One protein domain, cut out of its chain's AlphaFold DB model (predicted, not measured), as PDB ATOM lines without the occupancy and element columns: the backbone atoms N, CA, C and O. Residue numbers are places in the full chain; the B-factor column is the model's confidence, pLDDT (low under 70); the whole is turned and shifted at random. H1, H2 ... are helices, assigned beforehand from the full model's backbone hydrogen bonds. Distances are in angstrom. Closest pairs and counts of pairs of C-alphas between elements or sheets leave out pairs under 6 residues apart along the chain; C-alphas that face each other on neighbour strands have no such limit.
ATOM      1  N   VAL A   2     230.617 283.087 154.036       50.22
ATOM      2  CA  VAL A   2     229.348 282.907 153.284       50.22
ATOM      3  C   VAL A   2     228.466 281.778 153.850       50.22
ATOM      4  O   VAL A   2     227.246 281.900 153.854       50.22
ATOM      5  N   ALA A   3     229.058 280.719 154.414       53.50
ATOM      6  CA  ALA A   3     228.315 279.568 154.948       53.50
ATOM      7  C   ALA A   3     227.385 279.918 156.133       53.50
ATOM      8  O   ALA A   3     226.238 279.480 156.164       53.50
ATOM      9  N   LEU A   4     227.836 280.788 157.044       49.59
ATOM     10  CA  LEU A   4     227.050 281.243 158.201       49.59
ATOM     11  C   LEU A   4     225.834 282.098 157.797       49.59
ATOM     12  O   LEU A   4     224.775 281.985 158.407       49.59
ATOM     13  N   GLY A   5     225.938 282.915 156.744       46.16
ATOM     14  CA  GLY A   5     224.812 283.724 156.255       46.16
ATOM     15  C   GLY A   5     223.711 282.883 155.597       46.16
ATOM     16  O   GLY A   5     222.525 283.164 155.762       46.16
ATOM     17  N   VAL A   6     224.091 281.806 154.902       52.22
ATOM     18  CA  VAL A   6     223.140 280.876 154.273       52.22
ATOM     19  C   VAL A   6     222.408 280.035 155.325       52.22
ATOM     20  O   VAL A   6     221.198 279.838 155.198       52.22
ATOM     21  N   GLU A   7     223.082 279.611 156.400       50.66
ATOM     22  CA  GLU A   7     222.445 278.899 157.522       50.66
ATOM     23  C   GLU A   7     221.373 279.739 158.232       50.66
ATOM     24  O   GLU A   7     220.290 279.232 158.543       50.66
ATOM     25  N   TRP A   8     221.629 281.033 158.443       55.66
ATOM     26  CA  TRP A   8     220.679 281.935 159.104       55.66
ATOM     27  C   TRP A   8     219.471 282.297 158.235       55.66
ATOM     28  O   TRP A   8     218.374 282.458 158.761       55.66
ATOM     29  N   VAL A   9     219.624 282.356 156.910       57.41
ATOM     30  CA  VAL A   9     218.504 282.594 155.978       57.41
ATOM     31  C   VAL A   9     217.711 281.307 155.695       57.41
ATOM     32  O   VAL A   9     216.504 281.354 155.434       57.41
ATOM     33  N   ALA A  10     218.352 280.139 155.773       61.81
ATOM     34  CA  ALA A  10     217.702 278.843 155.586       61.81
ATOM     35  C   ALA A  10     216.885 278.393 156.813       61.81
ATOM     36  O   ALA A  10     215.825 277.786 156.637       61.81
ATOM     37  N   LYS A  11     217.318 278.722 158.040       64.69
ATOM     38  CA  LYS A  11     216.628 278.358 159.297       64.69
ATOM     39  C   LYS A  11     215.147 278.783 159.351       64.69
ATOM     40  O   LYS A  11     214.307 277.910 159.567       64.69
ATOM     41  N   PRO A  12     214.774 280.050 159.076       70.75
ATOM     42  CA  PRO A  12     213.374 280.486 159.089       70.75
ATOM     43  C   PRO A  12     212.510 279.748 158.060       70.75
ATOM     44  O   PRO A  12     211.354 279.421 158.312       70.75
ATOM     45  N   ARG A  13     213.082 279.440 156.888       70.25
ATOM     46  CA  ARG A  13     212.385 278.715 155.816       70.25
ATOM     47  C   ARG A  13     212.150 277.248 156.175       70.25
ATOM     48  O   ARG A  13     211.112 276.692 155.812       70.25
ATOM     49  N   LEU A  14     213.095 276.627 156.878       73.75
ATOM     50  CA  LEU A  14     212.980 275.251 157.358       73.75
ATOM     51  C   LEU A  14     211.973 275.128 158.508       73.75
ATOM     52  O   LEU A  14     211.130 274.232 158.456       73.75
ATOM     53  N   GLU A  15     211.987 276.049 159.476       79.00
ATOM     54  CA  GLU A  15     210.991 276.082 160.557       79.00
ATOM     55  C   GLU A  15     209.579 276.325 160.005       79.00
ATOM     56  O   GLU A  15     208.673 275.537 160.270       79.00
ATOM     57  N   ALA A  16     209.398 277.292 159.097       80.62
ATOM     58  CA  ALA A  16     208.101 277.528 158.456       80.62
ATOM     59  C   ALA A  16     207.596 276.307 157.660       80.62
ATOM     60  O   ALA A  16     206.394 276.040 157.582       80.62
ATOM     61  N   ARG A  17     208.500 275.534 157.043       80.88
ATOM     62  CA  ARG A  17     208.138 274.291 156.344       80.88
ATOM     63  C   ARG A  17     207.733 273.190 157.325       80.88
ATOM     64  O   ARG A  17     206.763 272.480 157.058       80.88
ATOM     65  N   LYS A  18     208.456 273.047 158.436       82.62
ATOM     66  CA  LYS A  18     208.148 272.099 159.513       82.62
ATOM     67  C   LYS A  18     206.793 272.410 160.141       82.62
ATOM     68  O   LYS A  18     205.975 271.503 160.257       82.62
ATOM     69  N   GLU A  19     206.510 273.672 160.446       85.06
ATOM     70  CA  GLU A  19     205.212 274.108 160.972       85.06
ATOM     71  C   GLU A  19     204.066 273.782 160.016       85.06
ATOM     72  O   GLU A  19     203.065 273.213 160.440       85.06
ATOM     73  N   ARG A  20     204.229 274.026 158.707       80.19
ATOM     74  CA  ARG A  20     203.220 273.631 157.706       80.19
ATOM     75  C   ARG A  20     202.986 272.125 157.664       80.19
ATOM     76  O   ARG A  20     201.847 271.681 157.522       80.19
ATOM     77  N   ILE A  21     204.052 271.327 157.757       78.62
ATOM     78  CA  ILE A  21     203.943 269.864 157.796       78.62
ATOM     79  C   ILE A  21     203.211 269.426 159.071       78.62
ATOM     80  O   ILE A  21     202.283 268.624 158.992       78.62
ATOM     81  N   LEU A  22     203.569 269.984 160.228       84.06
ATOM     82  CA  LEU A  22     202.925 269.680 161.504       84.06
ATOM     83  C   LEU A  22     201.453 270.100 161.521       84.06
ATOM     84  O   LEU A  22     200.617 269.304 161.935       84.06
ATOM     85  N   ALA A  23     201.120 271.289 161.017       81.56
ATOM     86  CA  ALA A  23     199.743 271.763 160.883       81.56
ATOM     87  C   ALA A  23     198.904 270.799 160.033       81.56
ATOM     88  O   ALA A  23     197.822 270.384 160.440       81.56
ATOM     89  N   LYS A  24     199.457 270.330 158.908       83.19
ATOM     90  CA  LYS A  24     198.826 269.302 158.075       83.19
ATOM     91  C   LYS A  24     198.603 267.984 158.823       83.19
ATOM     92  O   LYS A  24     197.564 267.349 158.636       83.19
ATOM     93  N   HIS A  25     199.577 267.530 159.609       81.75
ATOM     94  CA  HIS A  25     199.439 266.297 160.384       81.75
ATOM     95  C   HIS A  25     198.394 266.434 161.493       81.75
ATOM     96  O   HIS A  25     197.578 265.528 161.641       81.75
ATOM     97  N   ARG A  26     198.376 267.566 162.206       85.44
ATOM     98  CA  ARG A  26     197.378 267.878 163.239       85.44
ATOM     99  C   ARG A  26     195.969 267.909 162.655       85.44
ATOM    100  O   ARG A  26     195.150 267.106 163.069       85.44
ATOM    101  N   ALA A  27     195.746 268.675 161.587       83.31
ATOM    102  CA  ALA A  27     194.434 268.756 160.942       83.31
ATOM    103  C   ALA A  27     193.912 267.380 160.479       83.31
ATOM    104  O   ALA A  27     192.731 267.065 160.606       83.31
ATOM    105  N   ARG A  28     194.795 266.504 159.977       82.75
ATOM    106  CA  ARG A  28     194.419 265.123 159.619       82.75
ATOM    107  C   ARG A  28     194.127 264.245 160.833       82.75
ATOM    108  O   ARG A  28     193.221 263.412 160.767       82.75
ATOM    109  N   ALA A  29     194.901 264.393 161.905       84.56
ATOM    110  CA  ALA A  29     194.662 263.687 163.155       84.56
ATOM    111  C   ALA A  29     193.317 264.108 163.763       84.56
ATOM    112  O   ALA A  29     192.557 263.239 164.177       84.56
ATOM    113  N   ASP A  30     192.980 265.398 163.710       87.06
ATOM    114  CA  ASP A  30     191.716 265.935 164.214       87.06
ATOM    115  C   ASP A  30     190.518 265.381 163.439       87.06
ATOM    116  O   ASP A  30     189.595 264.839 164.043       87.06
ATOM    117  N   VAL A  31     190.563 265.389 162.100       85.94
ATOM    118  CA  VAL A  31     189.532 264.738 161.267       85.94
ATOM    119  C   VAL A  31     189.368 263.260 161.638       85.94
ATOM    120  O   VAL A  31     188.248 262.772 161.767       85.94
ATOM    121  N   THR A  32     190.473 262.539 161.840       84.12
ATOM    122  CA  THR A  32     190.443 261.106 162.187       84.12
ATOM    123  C   THR A  32     189.849 260.872 163.576       84.12
ATOM    124  O   THR A  32     189.026 259.976 163.757       84.12
ATOM    125  N   ARG A  33     190.230 261.697 164.552       87.38
ATOM    126  CA  ARG A  33     189.703 261.659 165.917       87.38
ATOM    127  C   ARG A  33     188.189 261.843 165.918       87.38
ATOM    128  O   ARG A  33     187.488 261.051 166.540       87.38
ATOM    129  N   TRP A  34     187.691 262.836 165.186       88.50
ATOM    130  CA  TRP A  34     186.257 263.111 165.115       88.50
ATOM    131  C   TRP A  34     185.476 262.048 164.337       88.50
ATOM    132  O   TRP A  34     184.361 261.721 164.730       88.50
ATOM    133  N   LEU A  35     186.067 261.428 163.308       83.75
ATOM    134  CA  LEU A  35     185.466 260.257 162.648       83.75
ATOM    135  C   LEU A  35     185.308 259.074 163.608       83.75
ATOM    136  O   LEU A  35     184.249 258.453 163.647       83.75
ATOM    137  N   ASN A  36     186.340 258.777 164.399       82.88
ATOM    138  CA  ASN A  36     186.275 257.710 165.396       82.88
ATOM    139  C   ASN A  36     185.263 258.036 166.500       82.88
ATOM    140  O   ASN A  36     184.502 257.161 166.901       82.88
ATOM    141  N   ARG A  37     185.178 259.300 166.929       86.62
ATOM    142  CA  ARG A  37     184.167 259.727 167.903       86.62
ATOM    143  C   ARG A  37     182.745 259.583 167.358       86.62
ATOM    144  O   ARG A  37     181.879 259.062 168.054       86.62
ATOM    145  N   ALA A  38     182.510 259.978 166.107       84.19
ATOM    146  CA  ALA A  38     181.226 259.765 165.442       84.19
ATOM    147  C   ALA A  38     180.882 258.267 165.347       84.19
ATOM    148  O   ALA A  38     179.736 257.889 165.583       84.19
ATOM    149  N   LYS A  39     181.873 257.406 165.068       79.94
ATOM    150  CA  LYS A  39     181.718 255.943 165.060       79.94
ATOM    151  C   LYS A  39     181.268 255.405 166.420       79.94
ATOM    152  O   LYS A  39     180.291 254.667 166.490       79.94
ATOM    153  N   GLU A  40     181.958 255.789 167.494       81.06
ATOM    154  CA  GLU A  40     181.620 255.388 168.867       81.06
ATOM    155  C   GLU A  40     180.183 255.766 169.229       81.06
ATOM    156  O   GLU A  40     179.409 254.923 169.678       81.06
ATOM    157  N   LEU A  41     179.810 257.023 168.986       81.56
ATOM    158  CA  LEU A  41     178.480 257.532 169.312       81.56
ATOM    159  C   LEU A  41     177.382 256.841 168.487       81.56
ATOM    160  O   LEU A  41     176.332 256.505 169.033       81.56
ATOM    161  N   ALA A  42     177.636 256.561 167.204       76.44
ATOM    162  CA  ALA A  42     176.707 255.812 166.361       76.44
ATOM    163  C   ALA A  42     176.476 254.381 166.887       76.44
ATOM    164  O   ALA A  42     175.333 253.934 166.937       76.44
ATOM    165  N   TYR A  43     177.517 253.677 167.349       74.50
ATOM    166  CA  TYR A  43     177.339 252.349 167.953       74.50
ATOM    167  C   TYR A  43     176.604 252.383 169.286       74.50
ATOM    168  O   TYR A  43     175.786 251.501 169.545       74.50
ATOM    169  N   ILE A  44     176.868 253.385 170.129       76.19
ATOM    170  CA  ILE A  44     176.140 253.551 171.394       76.19
ATOM    171  C   ILE A  44     174.641 253.719 171.110       76.19
ATOM    172  O   ILE A  44     173.819 253.098 171.783       76.19
ATOM    173  N   MET A  45     174.286 254.487 170.075       72.81
ATOM    174  CA  MET A  45     172.894 254.680 169.651       72.81
ATOM    175  C   MET A  45     172.263 253.447 169.008       72.81
ATOM    176  O   MET A  45     171.065 253.222 169.167       72.81
ATOM    177  N   LEU A  46     173.054 252.620 168.321       66.12
ATOM    178  CA  LEU A  46     172.597 251.319 167.837       66.12
ATOM    179  C   LEU A  46     172.335 250.340 168.991       66.12
ATOM    180  O   LEU A  46     171.474 249.470 168.861       66.12
ATOM    181  N   GLY A  47     173.020 250.495 170.128       57.97
ATOM    182  CA  GLY A  47     172.913 249.596 171.275       57.97
ATOM    183  C   GLY A  47     173.179 248.124 170.910       57.97
ATOM    184  O   GLY A  47     173.498 247.786 169.767       57.97
ATOM    185  N   PRO A  48     173.010 247.183 171.851       48.19
ATOM    186  CA  PRO A  48     172.984 245.757 171.544       48.19
ATOM    187  C   PRO A  48     171.630 245.375 170.910       48.19
ATOM    188  O   PRO A  48     170.908 244.536 171.428       48.19
ATOM    189  N   TYR A  59     160.459 251.873 183.211       51.50
ATOM    190  CA  TYR A  59     161.639 252.513 183.797       51.50
ATOM    191  C   TYR A  59     162.890 252.372 182.919       51.50
ATOM    192  O   TYR A  59     163.562 253.362 182.634       51.50
ATOM    193  N   THR A  60     163.160 251.173 182.401       60.62
ATOM    194  CA  THR A  60     164.258 250.929 181.454       60.62
ATOM    195  C   THR A  60     164.045 251.713 180.166       60.62
ATOM    196  O   THR A  60     164.970 252.374 179.710       60.62
ATOM    197  N   ARG A  61     162.819 251.784 179.624       60.94
ATOM    198  CA  ARG A  61     162.537 252.631 178.445       60.94
ATOM    199  C   ARG A  61     162.777 254.120 178.702       60.94
ATOM    200  O   ARG A  61     163.303 254.806 177.831       60.94
ATOM    201  N   ALA A  62     162.383 254.635 179.867       62.72
ATOM    202  CA  ALA A  62     162.608 256.034 180.233       62.72
ATOM    203  C   ALA A  62     164.103 256.346 180.423       62.72
ATOM    204  O   ALA A  62     164.564 257.409 180.007       62.72
ATOM    205  N   MET A  63     164.860 255.408 180.994       65.06
ATOM    206  CA  MET A  63     166.313 255.494 181.144       65.06
ATOM    207  C   MET A  63     167.016 255.467 179.780       65.06
ATOM    208  O   MET A  63     167.777 256.384 179.484       65.06
ATOM    209  N   TYR A  64     166.650 254.536 178.891       65.69
ATOM    210  CA  TYR A  64     167.152 254.509 177.515       65.69
ATOM    211  C   TYR A  64     166.816 255.791 176.747       65.69
ATOM    212  O   TYR A  64     167.673 256.290 176.036       65.69
ATOM    213  N   ARG A  65     165.619 256.372 176.916       67.38
ATOM    214  CA  ARG A  65     165.256 257.654 176.276       67.38
ATOM    215  C   ARG A  65     166.100 258.833 176.763       67.38
ATOM    216  O   ARG A  65     166.416 259.715 175.971       67.38
ATOM    217  N   LYS A  66     166.430 258.883 178.057       72.00
ATOM    218  CA  LYS A  66     167.316 259.923 178.601       72.00
ATOM    219  C   LYS A  66     168.745 259.745 178.094       72.00
ATOM    220  O   LYS A  66     169.367 260.728 177.702       72.00
ATOM    221  N   GLU A  67     169.230 258.508 178.056       72.19
ATOM    222  CA  GLU A  67     170.576 258.208 177.569       72.19
ATOM    223  C   GLU A  67     170.700 258.470 176.063       72.19
ATOM    224  O   GLU A  67     171.655 259.105 175.630       72.19
ATOM    225  N   THR A  68     169.702 258.102 175.252       73.00
ATOM    226  CA  THR A  68     169.706 258.422 173.817       73.00
ATOM    227  C   THR A  68     169.628 259.922 173.558       73.00
ATOM    228  O   THR A  68     170.328 260.406 172.677       73.00
ATOM    229  N   ALA A  69     168.844 260.680 174.333       77.31
ATOM    230  CA  ALA A  69     168.808 262.141 174.226       77.31
ATOM    231  C   ALA A  69     170.169 262.779 174.555       77.31
ATOM    232  O   ALA A  69     170.610 263.688 173.854       77.31
ATOM    233  N   ARG A  70     170.865 262.272 175.579       83.19
ATOM    234  CA  ARG A  70     172.227 262.706 175.912       83.19
ATOM    235  C   ARG A  70     173.209 262.392 174.782       83.19
ATOM    236  O   ARG A  70     173.967 263.266 174.372       83.19
ATOM    237  N   VAL A  71     173.188 261.164 174.268       81.69
ATOM    238  CA  VAL A  71     174.092 260.733 173.191       81.69
ATOM    239  C   VAL A  71     173.809 261.494 171.894       81.69
ATOM    240  O   VAL A  71     174.747 261.840 171.185       81.69
ATOM    241  N   LEU A  72     172.546 261.822 171.604       81.50
ATOM    242  CA  LEU A  72     172.163 262.698 170.491       81.50
ATOM    243  C   LEU A  72     172.793 264.088 170.605       81.50
ATOM    244  O   LEU A  72     173.295 264.607 169.608       81.50
ATOM    245  N   GLU A  73     172.814 264.673 171.801       86.50
ATOM    246  CA  GLU A  73     173.452 265.973 172.016       86.50
ATOM    247  C   GLU A  73     174.977 265.887 171.859       86.50
ATOM    248  O   GLU A  73     175.585 266.710 171.173       86.50
ATOM    249  N   GLU A  74     175.608 264.835 172.386       87.94
ATOM    250  CA  GLU A  74     177.034 264.578 172.139       87.94
ATOM    251  C   GLU A  74     177.327 264.371 170.640       87.94
ATOM    252  O   GLU A  74     178.357 264.821 170.128       87.94
ATOM    253  N   PHE A  75     176.406 263.737 169.911       86.25
ATOM    254  CA  PHE A  75     176.504 263.538 168.468       86.25
ATOM    255  C   PHE A  75     176.382 264.850 167.692       86.25
ATOM    256  O   PHE A  75     177.123 265.072 166.733       86.25
ATOM    257  N   ARG A  76     175.506 265.754 168.139       88.69
ATOM    258  CA  ARG A  76     175.351 267.102 167.585       88.69
ATOM    259  C   ARG A  76     176.632 267.917 167.708       88.69
ATOM    260  O   ARG A  76     177.077 268.499 166.717       88.69
ATOM    261  N   VAL A  77     177.245 267.919 168.892       91.31
ATOM    262  CA  VAL A  77     178.536 268.582 169.127       91.31
ATOM    263  C   VAL A  77     179.612 267.970 168.230       91.31
ATOM    264  O   VAL A  77     180.276 268.686 167.482       91.31
ATOM    265  N   CYS A  78     179.702 266.637 168.197       90.38
ATOM    266  CA  CYS A  78     180.651 265.917 167.351       90.38
ATOM    267  C   CYS A  78     180.501 266.262 165.858       90.38
ATOM    268  O   CYS A  78     181.503 266.410 165.160       90.38
ATOM    269  N   ALA A  79     179.275 266.398 165.346       88.81
ATOM    270  CA  ALA A  79     179.027 266.770 163.953       88.81
ATOM    271  C   ALA A  79     179.494 268.205 163.641       88.81
ATOM    272  O   ALA A  79     180.045 268.458 162.564       88.81
ATOM    273  N   GLY A  80     179.307 269.131 164.587       91.19
ATOM    274  CA  GLY A  80     179.813 270.501 164.502       91.19
ATOM    275  C   GLY A  80     181.341 270.551 164.465       91.19
ATOM    276  O   GLY A  80     181.916 271.106 163.527       91.19
ATOM    277  N   ASP A  81     181.992 269.899 165.425       93.19
ATOM    278  CA  ASP A  81     183.453 269.874 165.534       93.19
ATOM    279  C   ASP A  81     184.108 269.149 164.355       93.19
ATOM    280  O   ASP A  81     185.121 269.602 163.814       93.19
ATOM    281  N   PHE A  82     183.485 268.068 163.877       91.12
ATOM    282  CA  PHE A  82     183.919 267.380 162.668       91.12
ATOM    283  C   PHE A  82     183.896 268.309 161.450       91.12
ATOM    284  O   PHE A  82     184.860 268.348 160.684       91.12
ATOM    285  N   LYS A  83     182.822 269.087 161.262       92.06
ATOM    286  CA  LYS A  83     182.731 270.044 160.152       92.06
ATOM    287  C   LYS A  83     183.864 271.070 160.214       92.06
ATOM    288  O   LYS A  83     184.487 271.327 159.184       92.06
ATOM    289  N   THR A  84     184.142 271.621 161.393       92.94
ATOM    290  CA  THR A  84     185.248 272.567 161.603       92.94
ATOM    291  C   THR A  84     186.590 271.924 161.258       92.94
ATOM    292  O   THR A  84     187.324 272.454 160.427       92.94
ATOM    293  N   ALA A  85     186.855 270.713 161.758       90.56
ATOM    294  CA  ALA A  85     188.083 269.980 161.453       90.56
ATOM    295  C   ALA A  85     188.255 269.696 159.947       90.56
ATOM    296  O   ALA A  85     189.367 269.756 159.420       90.56
ATOM    297  N   VAL A  86     187.168 269.412 159.218       88.94
ATOM    298  CA  VAL A  86     187.207 269.229 157.756       88.94
ATOM    299  C   VAL A  86     187.529 270.539 157.031       88.94
ATOM    300  O   VAL A  86     188.297 270.524 156.063       88.94
ATOM    301  N   ILE A  87     186.977 271.669 157.481       90.69
ATOM    302  CA  ILE A  87     187.291 272.994 156.928       90.69
ATOM    303  C   ILE A  87     188.773 273.317 157.154       90.69
ATOM    304  O   ILE A  87     189.471 273.637 156.194       90.69
ATOM    305  N   ASP A  88     189.291 273.109 158.363       89.06
ATOM    306  CA  ASP A  88     190.699 273.365 158.694       89.06
ATOM    307  C   ASP A  88     191.659 272.437 157.937       89.06
ATOM    308  O   ASP A  88     192.755 272.831 157.530       89.06
ATOM    309  N   ALA A  89     191.242 271.194 157.682       86.75
ATOM    310  CA  ALA A  89     192.013 270.241 156.894       86.75
ATOM    311  C   ALA A  89     191.952 270.506 155.381       86.75
ATOM    312  O   ALA A  89     192.826 270.030 154.650       86.75
ATOM    313  N   THR A  90     190.960 271.261 154.895       86.44
ATOM    314  CA  THR A  90     190.682 271.479 153.462       86.44
ATOM    315  C   THR A  90     191.908 271.892 152.635       86.44
ATOM    316  O   THR A  90     192.108 271.291 151.575       86.44
ATOM    317  N   PRO A  91     192.780 272.816 153.086       87.62
ATOM    318  CA  PRO A  91     193.985 273.203 152.345       87.62
ATOM    319  C   PRO A  91     194.981 272.054 152.113       87.62
ATOM    320  O   PRO A  91     195.855 272.145 151.250       87.62
ATOM    321  N   TYR A  92     194.881 270.969 152.886       83.06
ATOM    322  CA  TYR A  92     195.839 269.861 152.901       83.06
ATOM    323  C   TYR A  92     195.289 268.544 152.331       83.06
ATOM    324  O   TYR A  92     196.001 267.521 152.303       83.06
ATOM    325  N   LEU A  93     194.025 268.547 151.913       79.81
ATOM    326  CA  LEU A  93     193.309 267.401 151.365       79.81
ATOM    327  C   LEU A  93     193.327 267.436 149.834       79.81
ATOM    328  O   LEU A  93     193.383 268.493 149.212       79.81
ATOM    329  N   GLY A  94     193.307 266.257 149.207       79.44
ATOM    330  CA  GLY A  94     193.020 266.177 147.769       79.44
ATOM    331  C   GLY A  94     191.558 266.532 147.474       79.44
ATOM    332  O   GLY A  94     190.716 266.428 148.363       79.44
ATOM    333  N   THR A  95     191.236 266.889 146.227       78.50
ATOM    334  CA  THR A  95     189.864 267.236 145.800       78.50
ATOM    335  C   THR A  95     188.846 266.160 146.186       78.50
ATOM    336  O   THR A  95     187.838 266.470 146.816       78.50
ATOM    337  N   ASP A  96     189.155 264.892 145.904       75.81
ATOM    338  CA  ASP A  96     188.301 263.751 146.260       75.81
ATOM    339  C   ASP A  96     188.125 263.622 147.782       75.81
ATOM    340  O   ASP A  96     187.030 263.332 148.266       75.81
ATOM    341  N   GLU A  97     189.201 263.859 148.545       77.69
ATOM    342  CA  GLU A  97     189.206 263.724 150.011       77.69
ATOM    343  C   GLU A  97     188.323 264.785 150.649       77.69
ATOM    344  O   GLU A  97     187.464 264.479 151.475       77.69
ATOM    345  N   ARG A  98     188.484 266.021 150.187       83.06
ATOM    346  CA  ARG A  98     187.672 267.152 150.603       83.06
ATOM    347  C   ARG A  98     186.195 266.929 150.287       83.06
ATOM    348  O   ARG A  98     185.365 267.073 151.174       83.06
ATOM    349  N   ASN A  99     185.865 266.559 149.048       82.69
ATOM    350  CA  ASN A  99     184.471 266.378 148.635       82.69
ATOM    351  C   ASN A  99     183.784 265.272 149.446       82.69
ATOM    352  O   ASN A  99     182.658 265.455 149.895       82.69
ATOM    353  N   THR A 100     184.484 264.162 149.693       82.56
ATOM    354  CA  THR A 100     183.956 263.044 150.488       82.56
ATOM    355  C   THR A 100     183.687 263.459 151.935       82.56
ATOM    356  O   THR A 100     182.612 263.191 152.467       82.56
ATOM    357  N   LEU A 101     184.636 264.151 152.575       84.69
ATOM    358  CA  LEU A 101     184.496 264.588 153.968       84.69
ATOM    359  C   LEU A 101     183.435 265.684 154.140       84.69
ATOM    360  O   LEU A 101     182.719 265.683 155.139       84.69
ATOM    361  N   LEU A 102     183.288 266.583 153.162       85.75
ATOM    362  CA  LEU A 102     182.227 267.595 153.155       85.75
ATOM    363  C   LEU A 102     180.838 266.985 152.924       85.75
ATOM    364  O   LEU A 102     179.877 267.385 153.574       85.75
ATOM    365  N   GLN A 103     180.717 265.996 152.036       83.94
ATOM    366  CA  GLN A 103     179.466 265.251 151.882       83.94
ATOM    367  C   GLN A 103     179.103 264.520 153.175       83.94
ATOM    368  O   GLN A 103     177.954 264.553 153.605       83.94
ATOM    369  N   PHE A 104     180.091 263.895 153.819       84.06
ATOM    370  CA  PHE A 104     179.879 263.195 155.076       84.06
ATOM    371  C   PHE A 104     179.498 264.144 156.226       84.06
ATOM    372  O   PHE A 104     178.600 263.819 156.996       84.06
ATOM    373  N   SER A 105     180.084 265.344 156.316       86.12
ATOM    374  CA  SER A 105     179.662 266.337 157.319       86.12
ATOM    375  C   SER A 105     178.234 266.838 157.078       86.12
ATOM    376  O   SER A 105     177.480 267.022 158.033       86.12
ATOM    377  N   GLY A 106     177.828 266.994 155.813       83.44
ATOM    378  CA  GLY A 106     176.439 267.274 155.445       83.44
ATOM    379  C   GLY A 106     175.486 266.150 155.857       83.44
ATOM    380  O   GLY A 106     174.427 266.421 156.420       83.44
ATOM    381  N   TYR A 107     175.891 264.897 155.647       81.56
ATOM    382  CA  TYR A 107     175.127 263.719 156.056       81.56
ATOM    383  C   TYR A 107     174.971 263.629 157.582       81.56
ATOM    384  O   TYR A 107     173.857 263.462 158.070       81.56
ATOM    385  N   LEU A 108     176.060 263.814 158.339       83.12
ATOM    386  CA  LEU A 108     176.027 263.860 159.804       83.12
ATOM    387  C   LEU A 108     175.060 264.924 160.317       83.12
ATOM    388  O   LEU A 108     174.263 264.656 161.212       83.12
ATOM    389  N   ARG A 109     175.110 266.123 159.732       84.25
ATOM    390  CA  ARG A 109     174.222 267.218 160.111       84.25
ATOM    391  C   ARG A 109     172.758 266.897 159.823       84.25
ATOM    392  O   ARG A 109     171.930 267.107 160.698       84.25
ATOM    393  N   ALA A 110     172.448 266.370 158.638       82.31
ATOM    394  CA  ALA A 110     171.084 265.960 158.310       82.31
ATOM    395  C   ALA A 110     170.555 264.943 159.331       82.31
ATOM    396  O   ALA A 110     169.429 265.061 159.799       82.31
ATOM    397  N   TYR A 111     171.408 264.003 159.738       78.44
ATOM    398  CA  TYR A 111     171.070 262.988 160.724       78.44
ATOM    399  C   TYR A 111     170.788 263.581 162.120       78.44
ATOM    400  O   TYR A 111     169.865 263.151 162.807       78.44
ATOM    401  N   VAL A 112     171.554 264.596 162.531       80.69
ATOM    402  CA  VAL A 112     171.343 265.341 163.785       80.69
ATOM    403  C   VAL A 112     170.085 266.214 163.744       80.69
ATOM    404  O   VAL A 112     169.404 266.330 164.761       80.69
ATOM    405  N   ASP A 113     169.791 266.843 162.604       80.44
ATOM    406  CA  ASP A 113     168.697 267.813 162.454       80.44
ATOM    407  C   ASP A 113     167.315 267.133 162.334       80.44
ATOM    408  O   ASP A 113     166.301 267.742 162.677       80.44
ATOM    409  N   THR A 114     167.254 265.856 161.931       72.38
ATOM    410  CA  THR A 114     166.025 265.035 161.953       72.38
ATOM    411  C   THR A 114     166.122 263.850 162.924       72.38
ATOM    412  O   THR A 114     166.076 262.699 162.481       72.38
ATOM    413  N   PRO A 115     166.228 264.080 164.246       62.03
ATOM    414  CA  PRO A 115     166.272 262.999 165.215       62.03
ATOM    415  C   PRO A 115     164.848 262.477 165.430       62.03
ATOM    416  O   PRO A 115     164.086 262.998 166.243       62.03
ATOM    417  N   SER A 116     164.444 261.455 164.680       56.88
ATOM    418  CA  SER A 116     163.221 260.718 164.997       56.88
ATOM    419  C   SER A 116     163.533 259.624 166.020       56.88
ATOM    420  O   SER A 116     164.605 259.019 166.010       56.88
ATOM    421  N   ALA A 117     162.567 259.290 166.878       50.47
ATOM    422  CA  ALA A 117     162.689 258.160 167.806       50.47
ATOM    423  C   ALA A 117     162.876 256.793 167.099       50.47
ATOM    424  O   ALA A 117     163.092 255.786 167.769       50.47
ATOM    425  N   SER A 118     162.779 256.754 165.765       51.78
ATOM    426  CA  SER A 118     162.913 255.575 164.910       51.78
ATOM    427  C   SER A 118     164.023 255.713 163.859       51.78
ATOM    428  O   SER A 118     164.004 254.969 162.879       51.78
ATOM    429  N   THR A 119     164.921 256.700 163.973       63.25
ATOM    430  CA  THR A 119     165.943 256.905 162.938       63.25
ATOM    431  C   THR A 119     166.928 255.742 162.992       63.25
ATOM    432  O   THR A 119     167.571 255.514 164.015       63.25
ATOM    433  N   ASP A 120     167.004 254.967 161.912       68.25
ATOM    434  CA  ASP A 120     167.923 253.837 161.815       68.25
ATOM    435  C   ASP A 120     169.355 254.344 161.623       68.25
ATOM    436  O   ASP A 120     169.672 254.928 160.588       68.25
ATOM    437  N   PHE A 121     170.209 254.120 162.628       68.44
ATOM    438  CA  PHE A 121     171.604 254.575 162.657       68.44
ATOM    439  C   PHE A 121     172.551 253.668 161.863       68.44
ATOM    440  O   PHE A 121     173.726 254.007 161.709       68.44
ATOM    441  N   ARG A 122     172.076 252.535 161.327       72.56
ATOM    442  CA  ARG A 122     172.911 251.589 160.563       72.56
ATOM    443  C   ARG A 122     173.483 252.204 159.283       72.56
ATOM    444  O   ARG A 122     174.696 252.129 159.115       72.56
ATOM    445  N   PRO A 123     172.703 252.917 158.440       72.69
ATOM    446  CA  PRO A 123     173.240 253.574 157.249       72.69
ATOM    447  C   PRO A 123     174.319 254.609 157.585       72.69
ATOM    448  O   PRO A 123     175.261 254.805 156.817       72.69
ATOM    449  N   LEU A 124     174.205 255.263 158.745       73.75
ATOM    450  CA  LEU A 124     175.203 256.201 159.241       73.75
ATOM    451  C   LEU A 124     176.478 255.483 159.700       73.75
ATOM    452  O   LEU A 124     177.568 255.919 159.330       73.75
ATOM    453  N   ALA A 125     176.359 254.385 160.448       71.00
ATOM    454  CA  ALA A 125     177.498 253.561 160.851       71.00
ATOM    455  C   ALA A 125     178.248 252.989 159.634       71.00
ATOM    456  O   ALA A 125     179.464 253.160 159.540       71.00
ATOM    457  N   ASP A 126     177.529 252.437 158.653       72.12
ATOM    458  CA  ASP A 126     178.100 251.928 157.398       72.12
ATOM    459  C   ASP A 126     178.834 253.038 156.631       72.12
ATOM    460  O   ASP A 126     179.933 252.853 156.092       72.12
ATOM    461  N   LYS A 127     178.252 254.244 156.609       74.19
ATOM    462  CA  LYS A 127     178.868 255.400 155.953       74.19
ATOM    463  C   LYS A 127     180.126 255.872 156.679       74.19
ATOM    464  O   LYS A 127     181.104 256.222 156.016       74.19
ATOM    465  N   ILE A 128     180.121 255.867 158.012       72.38
ATOM    466  CA  ILE A 128     181.295 256.179 158.835       72.38
ATOM    467  C   ILE A 128     182.415 255.178 158.550       72.38
ATOM    468  O   ILE A 128     183.549 255.593 158.301       72.38
ATOM    469  N   GLU A 129     182.114 253.878 158.533       71.25
ATOM    470  CA  GLU A 129     183.096 252.834 158.228       71.25
ATOM    471  C   GLU A 129     183.716 253.027 156.847       71.25
ATOM    472  O   GLU A 129     184.943 253.052 156.728       71.25
ATOM    473  N   GLN A 130     182.897 253.305 155.829       71.00
ATOM    474  CA  GLN A 130     183.379 253.596 154.480       71.00
ATOM    475  C   GLN A 130     184.376 254.770 154.453       71.00
ATOM    476  O   GLN A 130     185.399 254.714 153.763       71.00
ATOM    477  N   VAL A 131     184.100 255.847 155.195       71.44
ATOM    478  CA  VAL A 131     184.964 257.040 155.250       71.44
ATOM    479  C   VAL A 131     186.250 256.769 156.041       71.44
ATOM    480  O   VAL A 131     187.331 257.202 155.627       71.44
ATOM    481  N   VAL A 132     186.162 256.029 157.149       70.31
ATOM    482  CA  VAL A 132     187.315 255.642 157.976       70.31
ATOM    483  C   VAL A 132     188.258 254.723 157.204       70.31
ATOM    484  O   VAL A 132     189.453 255.006 157.144       70.31
ATOM    485  N   GLU A 133     187.748 253.679 156.549       68.25
ATOM    486  CA  GLU A 133     188.556 252.772 155.722       68.25
ATOM    487  C   GLU A 133     189.284 253.513 154.603       68.25
ATOM    488  O   GLU A 133     190.458 253.257 154.305       68.25
ATOM    489  N   TRP A 134     188.598 254.476 153.990       62.12
ATOM    490  CA  TRP A 134     189.187 255.285 152.945       62.12
ATOM    491  C   TRP A 134     190.346 256.134 153.483       62.12
ATOM    492  O   TRP A 134     191.405 256.195 152.848       62.12
ATOM    493  N   ASN A 135     190.205 256.716 154.678       61.16
ATOM    494  CA  ASN A 135     191.247 257.498 155.354       61.16
ATOM    495  C   ASN A 135     192.380 256.661 155.972       61.16
ATOM    496  O   ASN A 135     193.509 257.150 156.042       61.16
ATOM    497  N   ALA A 136     192.126 255.408 156.353       58.03
ATOM    498  CA  ALA A 136     193.105 254.524 156.987       58.03
ATOM    499  C   ALA A 136     194.215 254.036 156.034       58.03
ATOM    500  O   ALA A 136     195.275 253.602 156.482       58.03
TER     501      ALA A 136
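This is residues 2 to 48 and 59 to 136 of the 165 residues of an uncharacterized protein of Micromonospora sp. MH33 (UniProt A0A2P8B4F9). Four helices, H1 to H4, form an up-and-down bundle, each against the one before, with residues 2 to 19 of H1 sticking out as a long arm. The class is all helix, 125 residues are printed, and the whole is loose: radius of gyration of the C-alphas 20.0 A, spans 80 by 28 by 23 A.

Find C-alpha 2 at (229.348, 282.907, 153.284); from there H1, residues 2 to 46, runs 66.6 A, with a kink of 26 degrees near residue 10. H2, residues 59 to 92, runs 49.2 A. H3 is residues 95 to 113, 26.9 A; H4, residues 122 to 136, 20.7 A, ends at (193.105, 254.524, 156.987).

Look at Ala 27 and Ala 89, the closest C-alphas of H1 and H2, 4.9 A apart; H1 touches H2 with residues 24 to 45 alone, at a shallow tilt of 25 degrees, opposite ways. H2 and H3 form a hairpin, closest at C-alphas 83 and 105, 5.6 A. H4 touches H1, C-alphas 125 and 42 closest at 6.0 A, with H1's residues 32 to 46 alone. H2 and H4 are apart. Every O i to N i+4 pair is within hydrogen-bond range in H3 and H4, 39 of 41 in H1 and 28 of 30 in H2.

Residues 49 to 58 are not printed, an 18.0 A gap between C-alphas 48 and 59. Confidence is under 70 in 31 residues, among them 2 to 11.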